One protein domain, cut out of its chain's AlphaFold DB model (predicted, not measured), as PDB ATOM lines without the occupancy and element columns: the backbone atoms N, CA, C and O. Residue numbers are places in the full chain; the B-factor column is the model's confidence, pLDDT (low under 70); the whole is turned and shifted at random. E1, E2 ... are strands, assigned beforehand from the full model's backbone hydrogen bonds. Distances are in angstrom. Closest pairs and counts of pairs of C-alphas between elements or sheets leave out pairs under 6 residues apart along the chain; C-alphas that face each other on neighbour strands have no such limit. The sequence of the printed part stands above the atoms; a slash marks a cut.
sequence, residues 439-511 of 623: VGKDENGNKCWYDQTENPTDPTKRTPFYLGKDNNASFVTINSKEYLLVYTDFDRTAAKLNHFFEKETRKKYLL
ATOM      1  N   VAL A 439      40.263 -45.969 -21.324       88.12
ATOM      2  CA  VAL A 439      38.816 -46.009 -21.094       88.12
ATOM      3  C   VAL A 439      38.539 -46.581 -19.708       88.12
ATOM      4  O   VAL A 439      39.105 -47.599 -19.312       88.12
ATOM      5  N   GLY A 440      37.616 -45.961 -18.980       88.25
ATOM      6  CA  GLY A 440      37.171 -46.448 -17.683       88.25
ATOM      7  C   GLY A 440      35.786 -45.941 -17.307       88.25
ATOM      8  O   GLY A 440      34.955 -45.637 -18.172       88.25
ATOM      9  N   LYS A 441      35.531 -45.890 -15.998       89.12
ATOM     10  CA  LYS A 441      34.294 -45.367 -15.420       89.12
ATOM     11  C   LYS A 441      34.587 -44.424 -14.264       89.12
ATOM     12  O   LYS A 441      35.455 -44.731 -13.453       89.12
ATOM     13  N   ASP A 442      33.841 -43.324 -14.185       86.75
ATOM     14  CA  ASP A 442      33.888 -42.409 -13.042       86.75
ATOM     15  C   ASP A 442      33.257 -43.037 -11.782       86.75
ATOM     16  O   ASP A 442      32.721 -44.148 -11.813       86.75
ATOM     17  N   GLU A 443      33.280 -42.301 -10.668       85.88
ATOM     18  CA  GLU A 443      32.682 -42.721  -9.390       85.88
ATOM     19  C   GLU A 443      31.170 -43.017  -9.485       85.88
ATOM     20  O   GLU A 443      30.631 -43.762  -8.667       85.88
ATOM     21  N   ASN A 444      30.489 -42.482 -10.506       88.06
ATOM     22  CA  ASN A 444      29.063 -42.678 -10.770       88.06
ATOM     23  C   ASN A 444      28.787 -43.813 -11.782       88.06
ATOM     24  O   ASN A 444      27.628 -44.143 -12.043       88.06
ATOM     25  N   GLY A 445      29.827 -44.426 -12.359       86.06
ATOM     26  CA  GLY A 445      29.731 -45.499 -13.351       86.06
ATOM     27  C   GLY A 445      29.632 -45.050 -14.820       86.06
ATOM     28  O   GLY A 445      29.467 -45.909 -15.697       86.06
ATOM     29  N   ASN A 446      29.744 -43.751 -15.106       88.69
ATOM     30  CA  ASN A 446      29.718 -43.161 -16.447       88.69
ATOM     31  C   ASN A 446      30.992 -43.505 -17.227       88.69
ATOM     32  O   ASN A 446      32.081 -43.426 -16.670       88.69
ATOM     33  N   LYS A 447      30.892 -43.809 -18.533       91.12
ATOM     34  CA  LYS A 447      32.082 -44.019 -19.383       91.12
ATOM     35  C   LYS A 447      32.900 -42.725 -19.468       91.12
ATOM     36  O   LYS A 447      32.394 -41.704 -19.935       91.12
ATOM     37  N   CYS A 448      34.155 -42.803 -19.045       92.12
ATOM     38  CA  CYS A 448      35.123 -41.711 -19.046       92.12
ATOM     39  C   CYS A 448      36.485 -42.206 -19.562       92.12
ATOM     40  O   CYS A 448      36.649 -43.384 -19.902       92.12
ATOM     41  N   TRP A 449      37.455 -41.299 -19.634       94.62
ATOM     42  CA  TRP A 449      38.812 -41.564 -20.097       94.62
ATOM     43  C   TRP A 449      39.843 -40.932 -19.166       94.62
ATOM     44  O   TRP A 449      39.599 -39.868 -18.605       94.62
ATOM     45  N   TYR A 450      41.020 -41.543 -19.056       89.44
ATOM     46  CA  TYR A 450      42.107 -41.067 -18.204       89.44
ATOM     47  C   TYR A 450      43.387 -40.832 -19.010       89.44
ATOM     48  O   TYR A 450      43.842 -41.719 -19.744       89.44
ATOM     49  N   ASP A 451      43.999 -39.658 -18.835       87.12
ATOM     50  CA  ASP A 451      45.337 -39.379 -19.357       87.12
ATOM     51  C   ASP A 451      46.363 -40.134 -18.500       87.12
ATOM     52  O   ASP A 451      46.504 -39.906 -17.299       87.12
ATOM     53  N   GLN A 452      47.083 -41.071 -19.115       77.94
ATOM     54  CA  GLN A 452      48.064 -41.904 -18.417       77.94
ATOM     55  C   GLN A 452      49.274 -41.116 -17.885       77.94
ATOM     56  O   GLN A 452      50.001 -41.631 -17.034       77.94
ATOM     57  N   THR A 453      49.501 -39.896 -18.385       78.38
ATOM     58  CA  THR A 453      50.590 -39.015 -17.933       78.38
ATOM     59  C   THR A 453      50.248 -38.260 -16.648       78.38
ATOM     60  O   THR A 453      51.153 -37.815 -15.942       78.38
ATOM     61  N   GLU A 454      48.962 -38.151 -16.302       79.56
ATOM     62  CA  GLU A 454      48.510 -37.559 -15.048       79.56
ATOM     63  C   GLU A 454      48.725 -38.539 -13.885       79.56
ATOM     64  O   GLU A 454      48.454 -39.738 -14.010       79.56
ATOM     65  N   ASN A 455      49.222 -38.025 -12.754       74.50
ATOM     66  CA  ASN A 455      49.462 -38.765 -11.507       74.50
ATOM     67  C   ASN A 455      50.032 -40.187 -11.734       74.50
ATOM     68  O   ASN A 455      49.406 -41.180 -11.358       74.50
ATOM     69  N   PRO A 456      51.220 -40.320 -12.363       68.50
ATOM     70  CA  PRO A 456      51.740 -41.609 -12.831       68.50
ATOM     71  C   PRO A 456      52.011 -42.616 -11.704       68.50
ATOM     72  O   PRO A 456      52.028 -43.818 -11.953       68.50
ATOM     73  N   THR A 457      52.201 -42.139 -10.472       65.62
ATOM     74  CA  THR A 457      52.411 -42.953  -9.266       65.62
ATOM     75  C   THR A 457      51.122 -43.300  -8.514       65.62
ATOM     76  O   THR A 457      51.167 -44.129  -7.609       65.62
ATOM     77  N   ASP A 458      49.984 -42.689  -8.859       74.31
ATOM     78  CA  ASP A 458      48.699 -42.918  -8.192       74.31
ATOM     79  C   ASP A 458      47.521 -42.723  -9.169       74.31
ATOM     80  O   ASP A 458      46.946 -41.631  -9.260       74.31
ATOM     81  N   PRO A 459      47.123 -43.787  -9.895       73.38
ATOM     82  CA  PRO A 459      46.024 -43.726 -10.853       73.38
ATOM     83  C   PRO A 459      44.674 -43.320 -10.250       73.38
ATOM     84  O   PRO A 459      43.810 -42.863 -10.995       73.38
ATOM     85  N   THR A 460      44.480 -43.452  -8.928       77.12
ATOM     86  CA  THR A 460      43.218 -43.083  -8.258       77.12
ATOM     87  C   THR A 460      42.999 -41.571  -8.197       77.12
ATOM     88  O   THR A 460      41.874 -41.120  -8.016       77.12
ATOM     89  N   LYS A 461      44.064 -40.783  -8.404       83.00
ATOM     90  CA  LYS A 461      44.035 -39.315  -8.442       83.00
ATOM     91  C   LYS A 461      43.932 -38.740  -9.860       83.00
ATOM     92  O   LYS A 461      44.134 -37.541 -10.035       83.00
ATOM     93  N   ARG A 462      43.697 -39.558 -10.890       87.81
ATOM     94  CA  ARG A 462      43.541 -39.064 -12.268       87.81
ATOM     95  C   ARG A 462      42.178 -38.413 -12.472       87.81
ATOM     96  O   ARG A 462      41.160 -38.926 -12.012       87.81
ATOM     97  N   THR A 463      42.161 -37.314 -13.211       90.62
ATOM     98  CA  THR A 463      40.947 -36.603 -13.590       90.62
ATOM     99  C   THR A 463      40.170 -37.443 -14.611       90.62
ATOM    100  O   THR A 463      40.733 -37.814 -15.644       90.62
ATOM    101  N   PRO A 464      38.880 -37.755 -14.378       93.62
ATOM    102  CA  PRO A 464      38.045 -38.377 -15.395       93.62
ATOM    103  C   PRO A 464      37.724 -37.351 -16.488       93.62
ATOM    104  O   PRO A 464      37.088 -36.325 -16.241       93.62
ATOM    105  N   PHE A 465      38.158 -37.639 -17.711       95.75
ATOM    106  CA  PHE A 465      37.851 -36.849 -18.896       95.75
ATOM    107  C   PHE A 465      36.672 -37.428 -19.676       95.75
ATOM    108  O   PHE A 465      36.420 -38.633 -19.651       95.75
ATOM    109  N   TYR A 466      35.991 -36.569 -20.432       95.88
ATOM    110  CA  TYR A 466      34.877 -36.924 -21.310       95.88
ATOM    111  C   TYR A 466      35.154 -36.399 -22.717       95.88
ATOM    112  O   TYR A 466      35.397 -35.206 -22.912       95.88
ATOM    113  N   LEU A 467      35.187 -37.312 -23.689       94.94
ATOM    114  CA  LEU A 467      35.671 -37.042 -25.044       94.94
ATOM    115  C   LEU A 467      34.499 -36.824 -26.006       94.94
ATOM    116  O   LEU A 467      33.551 -37.615 -26.029       94.94
ATOM    117  N   GLY A 468      34.615 -35.787 -26.838       92.81
ATOM    118  CA  GLY A 468      33.613 -35.358 -27.814       92.81
ATOM    119  C   GLY A 468      32.509 -34.483 -27.210       92.81
ATOM    120  O   GLY A 468      32.251 -34.523 -26.008       92.81
ATOM    121  N   LYS A 469      31.839 -33.673 -28.037       86.56
ATOM    122  CA  LYS A 469      30.801 -32.735 -27.567       86.56
ATOM    123  C   LYS A 469      29.443 -33.397 -27.302       86.56
ATOM    124  O   LYS A 469      28.810 -33.080 -26.295       86.56
ATOM    125  N   ASP A 470      29.002 -34.290 -28.187       78.06
ATOM    126  CA  ASP A 470      27.645 -34.866 -28.148       78.06
ATOM    127  C   ASP A 470      27.644 -36.394 -28.019       78.06
ATOM    128  O   ASP A 470      26.701 -36.965 -27.480       78.06
ATOM    129  N   ASN A 471      28.710 -37.061 -28.469       78.81
ATOM    130  CA  ASN A 471      28.892 -38.503 -28.336       78.81
ATOM    131  C   ASN A 471      30.303 -38.840 -27.843       78.81
ATOM    132  O   ASN A 471      31.236 -38.041 -27.920       78.81
ATOM    133  N   ASN A 472      30.458 -40.055 -27.326       84.31
ATOM    134  CA  ASN A 472      31.732 -40.594 -26.857       84.31
ATOM    135  C   ASN A 472      32.781 -40.600 -27.982       84.31
ATOM    136  O   ASN A 472      32.586 -41.272 -28.990       84.31
ATOM    137  N   ALA A 473      33.870 -39.850 -27.791       85.88
ATOM    138  CA  ALA A 473      34.959 -39.654 -28.754       85.88
ATOM    139  C   ALA A 473      34.547 -39.064 -30.125       85.88
ATOM    140  O   ALA A 473      35.250 -39.233 -31.119       85.88
ATOM    141  N   SER A 474      33.429 -38.329 -30.204       92.25
ATOM    142  CA  SER A 474      33.005 -37.686 -31.455       92.25
ATOM    143  C   SER A 474      33.815 -36.427 -31.783       92.25
ATOM    144  O   SER A 474      33.859 -35.493 -30.975       92.25
ATOM    145  N   PHE A 475      34.350 -36.351 -33.002       94.56
ATOM    146  CA  PHE A 475      34.909 -35.118 -33.561       94.56
ATOM    147  C   PHE A 475      33.813 -34.090 -33.873       94.56
ATOM    148  O   PHE A 475      32.677 -34.449 -34.186       94.56
ATOM    149  N   VAL A 476      34.179 -32.811 -33.824       94.62
ATOM    150  CA  VAL A 476      33.369 -31.676 -34.286       94.62
ATOM    151  C   VAL A 476      34.141 -30.889 -35.339       94.62
ATOM    152  O   VAL A 476      35.354 -30.708 -35.215       94.62
ATOM    153  N   THR A 477      33.452 -30.406 -36.370       95.62
ATOM    154  CA  THR A 477      34.044 -29.499 -37.362       95.62
ATOM    155  C   THR A 477      33.896 -28.064 -36.879       95.62
ATOM    156  O   THR A 477      32.787 -27.636 -36.577       95.62
ATOM    157  N   ILE A 478      35.009 -27.332 -36.811       93.44
ATOM    158  CA  ILE A 478      35.074 -25.930 -36.393       93.44
ATOM    159  C   ILE A 478      35.990 -25.183 -37.365       93.44
ATOM    160  O   ILE A 478      37.154 -25.550 -37.537       93.44
ATOM    161  N   ASN A 479      35.478 -24.140 -38.018       91.19
ATOM    162  CA  ASN A 479      36.175 -23.339 -39.027       91.19
ATOM    163  C   ASN A 479      36.872 -24.229 -40.087       91.19
ATOM    164  O   ASN A 479      38.060 -24.077 -40.376       91.19
ATOM    165  N   SER A 480      36.126 -25.202 -40.626       90.31
ATOM    166  CA  SER A 480      36.573 -26.200 -41.623       90.31
ATOM    167  C   SER A 480      37.662 -27.194 -41.179       90.31
ATOM    168  O   SER A 480      38.208 -27.898 -42.027       90.31
ATOM    169  N   LYS A 481      37.954 -27.316 -39.878       92.81
ATOM    170  CA  LYS A 481      38.862 -28.335 -39.319       92.81
ATOM    171  C   LYS A 481      38.154 -29.228 -38.307       92.81
ATOM    172  O   LYS A 481      37.299 -28.757 -37.567       92.81
ATOM    173  N   GLU A 482      38.523 -30.504 -38.250       96.12
ATOM    174  CA  GLU A 482      37.984 -31.440 -37.256       96.12
ATOM    175  C   GLU A 482      38.799 -31.418 -35.955       96.12
ATOM    176  O   GLU A 482      40.025 -31.560 -35.975       96.12
ATOM    177  N   TYR A 483      38.105 -31.316 -34.820       95.94
ATOM    178  CA  TYR A 483      38.692 -31.349 -33.482       95.94
ATOM    179  C   TYR A 483      37.992 -32.361 -32.577       95.94
ATOM    180  O   TYR A 483      36.773 -32.523 -32.631       95.94
ATOM    181  N   LEU A 484      38.757 -33.002 -31.695       96.81
ATOM    182  CA  LEU A 484      38.231 -33.765 -30.567       96.81
ATOM    183  C   LEU A 484      38.318 -32.904 -29.305       96.81
ATOM    184  O   LEU A 484      39.412 -32.570 -28.851       96.81
ATOM    185  N   LEU A 485      37.163 -32.538 -28.752       96.56
ATOM    186  CA  LEU A 485      37.062 -31.743 -27.526       96.56
ATOM    187  C   LEU A 485      37.113 -32.647 -26.287       96.56
ATOM    188  O   LEU A 485      36.558 -33.748 -26.311       96.56
ATOM    189  N   VAL A 486      37.759 -32.182 -25.213       96.19
ATOM    190  CA  VAL A 486      37.936 -32.943 -23.968       96.19
ATOM    191  C   VAL A 486      37.491 -32.123 -22.760       96.19
ATOM    192  O   VAL A 486      38.002 -31.031 -22.507       96.19
ATOM    193  N   TYR A 487      36.553 -32.676 -21.996       95.31
ATOM    194  CA  TYR A 487      35.876 -32.026 -20.874       95.31
ATOM    195  C   TYR A 487      36.206 -32.704 -19.539       95.31
ATOM    196  O   TYR A 487      36.496 -33.898 -19.518       95.31
ATOM    197  N   THR A 488      36.136 -31.967 -18.425       93.25
ATOM    198  CA  THR A 488      36.255 -32.531 -17.058       93.25
ATOM    199  C   THR A 488      34.900 -32.832 -16.403       93.25
ATOM    200  O   THR A 488      34.846 -33.083 -15.201       93.25
ATOM    201  N   ASP A 489      33.794 -32.710 -17.136       92.38
ATOM    202  CA  ASP A 489      32.434 -32.985 -16.673       92.38
ATOM    203  C   ASP A 489      31.689 -33.896 -17.653       92.38
ATOM    204  O   ASP A 489      31.899 -33.852 -18.866       92.38
ATOM    205  N   PHE A 490      30.796 -34.731 -17.121       90.81
ATOM    206  CA  PHE A 490      30.003 -35.649 -17.941       90.81
ATOM    207  C   PHE A 490      29.059 -34.900 -18.897       90.81
ATOM    208  O   PHE A 490      28.884 -35.314 -20.046       90.81
ATOM    209  N   ASP A 491      28.531 -33.758 -18.441       90.75
ATOM    210  CA  ASP A 491      27.616 -32.877 -19.180       90.75
ATOM    211  C   ASP A 491      28.297 -32.075 -20.310       90.75
ATOM    212  O   ASP A 491      27.611 -31.450 -21.120       90.75
ATOM    213  N   ARG A 492      29.639 -32.112 -20.398       90.81
ATOM    214  CA  ARG A 492      30.462 -31.500 -21.462       90.81
ATOM    215  C   ARG A 492      30.176 -30.012 -21.658       90.81
ATOM    216  O   ARG A 492      29.997 -29.527 -22.782       90.81
ATOM    217  N   THR A 493      30.101 -29.271 -20.556       89.75
ATOM    218  CA  THR A 493      29.785 -27.840 -20.599       89.75
ATOM    219  C   THR A 493      30.968 -27.022 -21.121       89.75
ATOM    220  O   THR A 493      32.135 -27.326 -20.861       89.75
ATOM    221  N   ALA A 494      30.699 -25.910 -21.814       86.31
ATOM    222  CA  ALA A 494      31.741 -24.971 -22.248       86.31
ATOM    223  C   ALA A 494      32.574 -24.427 -21.065       86.31
ATOM    224  O   ALA A 494      33.764 -24.140 -21.202       86.31
ATOM    225  N   ALA A 495      31.995 -24.377 -19.859       83.25
ATOM    226  CA  ALA A 495      32.671 -24.045 -18.602       83.25
ATOM    227  C   ALA A 495      33.679 -25.114 -18.114       83.25
ATOM    228  O   ALA A 495      34.499 -24.830 -17.243       83.25
ATOM    229  N   LYS A 496      33.677 -26.317 -18.697       89.69
ATOM    230  CA  LYS A 496      34.495 -27.469 -18.281       89.69
ATOM    231  C   LYS A 496      35.312 -28.108 -19.410       89.69
ATOM    232  O   LYS A 496      35.996 -29.104 -19.178       89.69
ATOM    233  N   LEU A 497      35.336 -27.489 -20.596       92.38
ATOM    234  CA  LEU A 497      36.341 -27.772 -21.623       92.38
ATOM    235  C   LEU A 497      37.750 -27.591 -21.023       92.38
ATOM    236  O   LEU A 497      38.059 -26.540 -20.455       92.38
ATOM    237  N   ASN A 498      38.590 -28.619 -21.133       92.44
ATOM    238  CA  ASN A 498      39.932 -28.664 -20.550       92.44
ATOM    239  C   ASN A 498      41.014 -28.443 -21.613       92.44
ATOM    240  O   ASN A 498      41.879 -27.579 -21.479       92.44
ATOM    241  N   HIS A 499      40.932 -29.226 -22.684       94.38
ATOM    242  CA  HIS A 499      41.833 -29.197 -23.826       94.38
ATOM    243  C   HIS A 499      41.117 -29.779 -25.046       94.38
ATOM    244  O   HIS A 499      39.988 -30.267 -24.959       94.38
ATOM    245  N   PHE A 500      41.770 -29.729 -26.199       95.88
ATOM    246  CA  PHE A 500      41.271 -30.357 -27.416       95.88
ATOM    247  C   PHE A 500      42.423 -30.811 -28.305       95.88
ATOM    248  O   PHE A 500      43.576 -30.424 -28.107       95.88
ATOM    249  N   PHE A 501      42.110 -31.639 -29.292       95.25
ATOM    250  CA  PHE A 501      43.062 -32.128 -30.279       95.25
ATOM    251  C   PHE A 501      42.582 -31.803 -31.690       95.25
ATOM    252  O   PHE A 501      41.401 -31.948 -31.986       95.25
ATOM    253  N   GLU A 502      43.495 -31.414 -32.571       92.94
ATOM    254  CA  GLU A 502      43.241 -31.271 -34.010       92.94
ATOM    255  C   GLU A 502      43.429 -32.625 -34.710       92.94
ATOM    256  O   GLU A 502      44.465 -33.269 -34.542       92.94
ATOM    257  N   LYS A 503      42.434 -33.079 -35.483       89.75
ATOM    258  CA  LYS A 503      42.392 -34.445 -36.039       89.75
ATOM    259  C   LYS A 503      43.534 -34.742 -37.012       89.75
ATOM    260  O   LYS A 503      44.171 -35.785 -36.913       89.75
ATOM    261  N   GLU A 504      43.782 -33.817 -37.936       88.56
ATOM    262  CA  GLU A 504      44.756 -33.968 -39.026       88.56
ATOM    263  C   GLU A 504      46.204 -34.002 -38.511       88.56
ATOM    264  O   GLU A 504      47.003 -34.832 -38.935       88.56
ATOM    265  N   THR A 505      46.533 -33.128 -37.556       88.12
ATOM    266  CA  THR A 505      47.899 -32.963 -37.028       88.12
ATOM    267  C   THR A 505      48.157 -33.755 -35.743       88.12
ATOM    268  O   THR A 505      49.297 -33.805 -35.281       88.12
ATOM    269  N   ARG A 506      47.108 -34.318 -35.122       85.94
ATOM    270  CA  ARG A 506      47.091 -34.883 -33.754       85.94
ATOM    271  C   ARG A 506      47.607 -33.931 -32.661       85.94
ATOM    272  O   ARG A 506      47.911 -34.359 -31.548       85.94
ATOM    273  N   LYS A 507      47.700 -32.627 -32.938       89.12
ATOM    274  CA  LYS A 507      48.233 -31.639 -31.994       89.12
ATOM    275  C   LYS A 507      47.259 -31.424 -30.829       89.12
ATOM    276  O   LYS A 507      46.112 -31.042 -31.054       89.12
ATOM    277  N   LYS A 508      47.738 -31.623 -29.593       91.88
ATOM    278  CA  LYS A 508      47.040 -31.284 -28.336       91.88
ATOM    279  C   LYS A 508      47.162 -29.778 -28.077       91.88
ATOM    280  O   LYS A 508      48.269 -29.245 -28.046       91.88
ATOM    281  N   TYR A 509      46.034 -29.105 -27.879       91.88
ATOM    282  CA  TYR A 509      45.933 -27.693 -27.517       91.88
ATOM    283  C   TYR A 509      45.471 -27.593 -26.062       91.88
ATOM    284  O   TYR A 509      44.351 -27.980 -25.726       91.88
ATOM    285  N   LEU A 510      46.356 -27.107 -25.192       90.50
ATOM    286  CA  LEU A 510      46.086 -26.900 -23.770       90.50
ATOM    287  C   LEU A 510      45.577 -25.473 -23.541       90.50
ATOM    288  O   LEU A 510      46.175 -24.524 -24.039       90.50
ATOM    289  N   LEU A 511      44.522 -25.318 -22.737       87.00
ATOM    290  CA  LEU A 511      43.927 -24.014 -22.410       87.00
ATOM    291  C   LEU A 511      44.621 -23.286 -21.238       87.00
ATOM    292  O   LEU A 511      44.055 -22.350 -20.681       87.00
TER     293      LEU A 511
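What this domain is: This is residues 439 to 511 of the 623 residues of an uncharacterized protein of Parabacteroides goldsteinii CL02T12C30 (UniProt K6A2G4). With little regular structure, this is a strongly twisted sheet, E3 E4 E5 E6, with a separate small hairpin, E1 and E2, joined to it by a looping stretch, residues 451 to 475. The sheet is a meander, each strand the antiparallel neighbour of the one before. The 73 printed residues are all strand by class, six named strands, E1 to E6, holding only 26. The whole is compact, radius of gyration of the C-alphas 12.5 A, spanning 38 by 23 by 20 A.

How they stand to each other: E4, residues 481 to 487, forms antiparallel hairpins with E3, residues 476 to 478, N 478 and O 481 being 2.8 A apart, and E5, residues 497 to 502, N 484 and O 501 being 2.9 A apart. E5 and E6, residues 508 to 510, form another: N 509 and O 500, 2.8 A. Apart from E4 is hairpin E1, residues 439 to 441, and E2, residues 447 to 450: N 440 and O 448, 2.9 A.

Where its parts are: E4 is 19.0 A long. E1 begins at C-alpha 439 (38.816, -46.009, -21.094); E6 ends at C-alpha 510 (46.086, -26.900, -23.770).

The domain as a whole: The printed part has no cut. The E2 to E3 link is long. Residues 456 to 457 are under pLDDT 70.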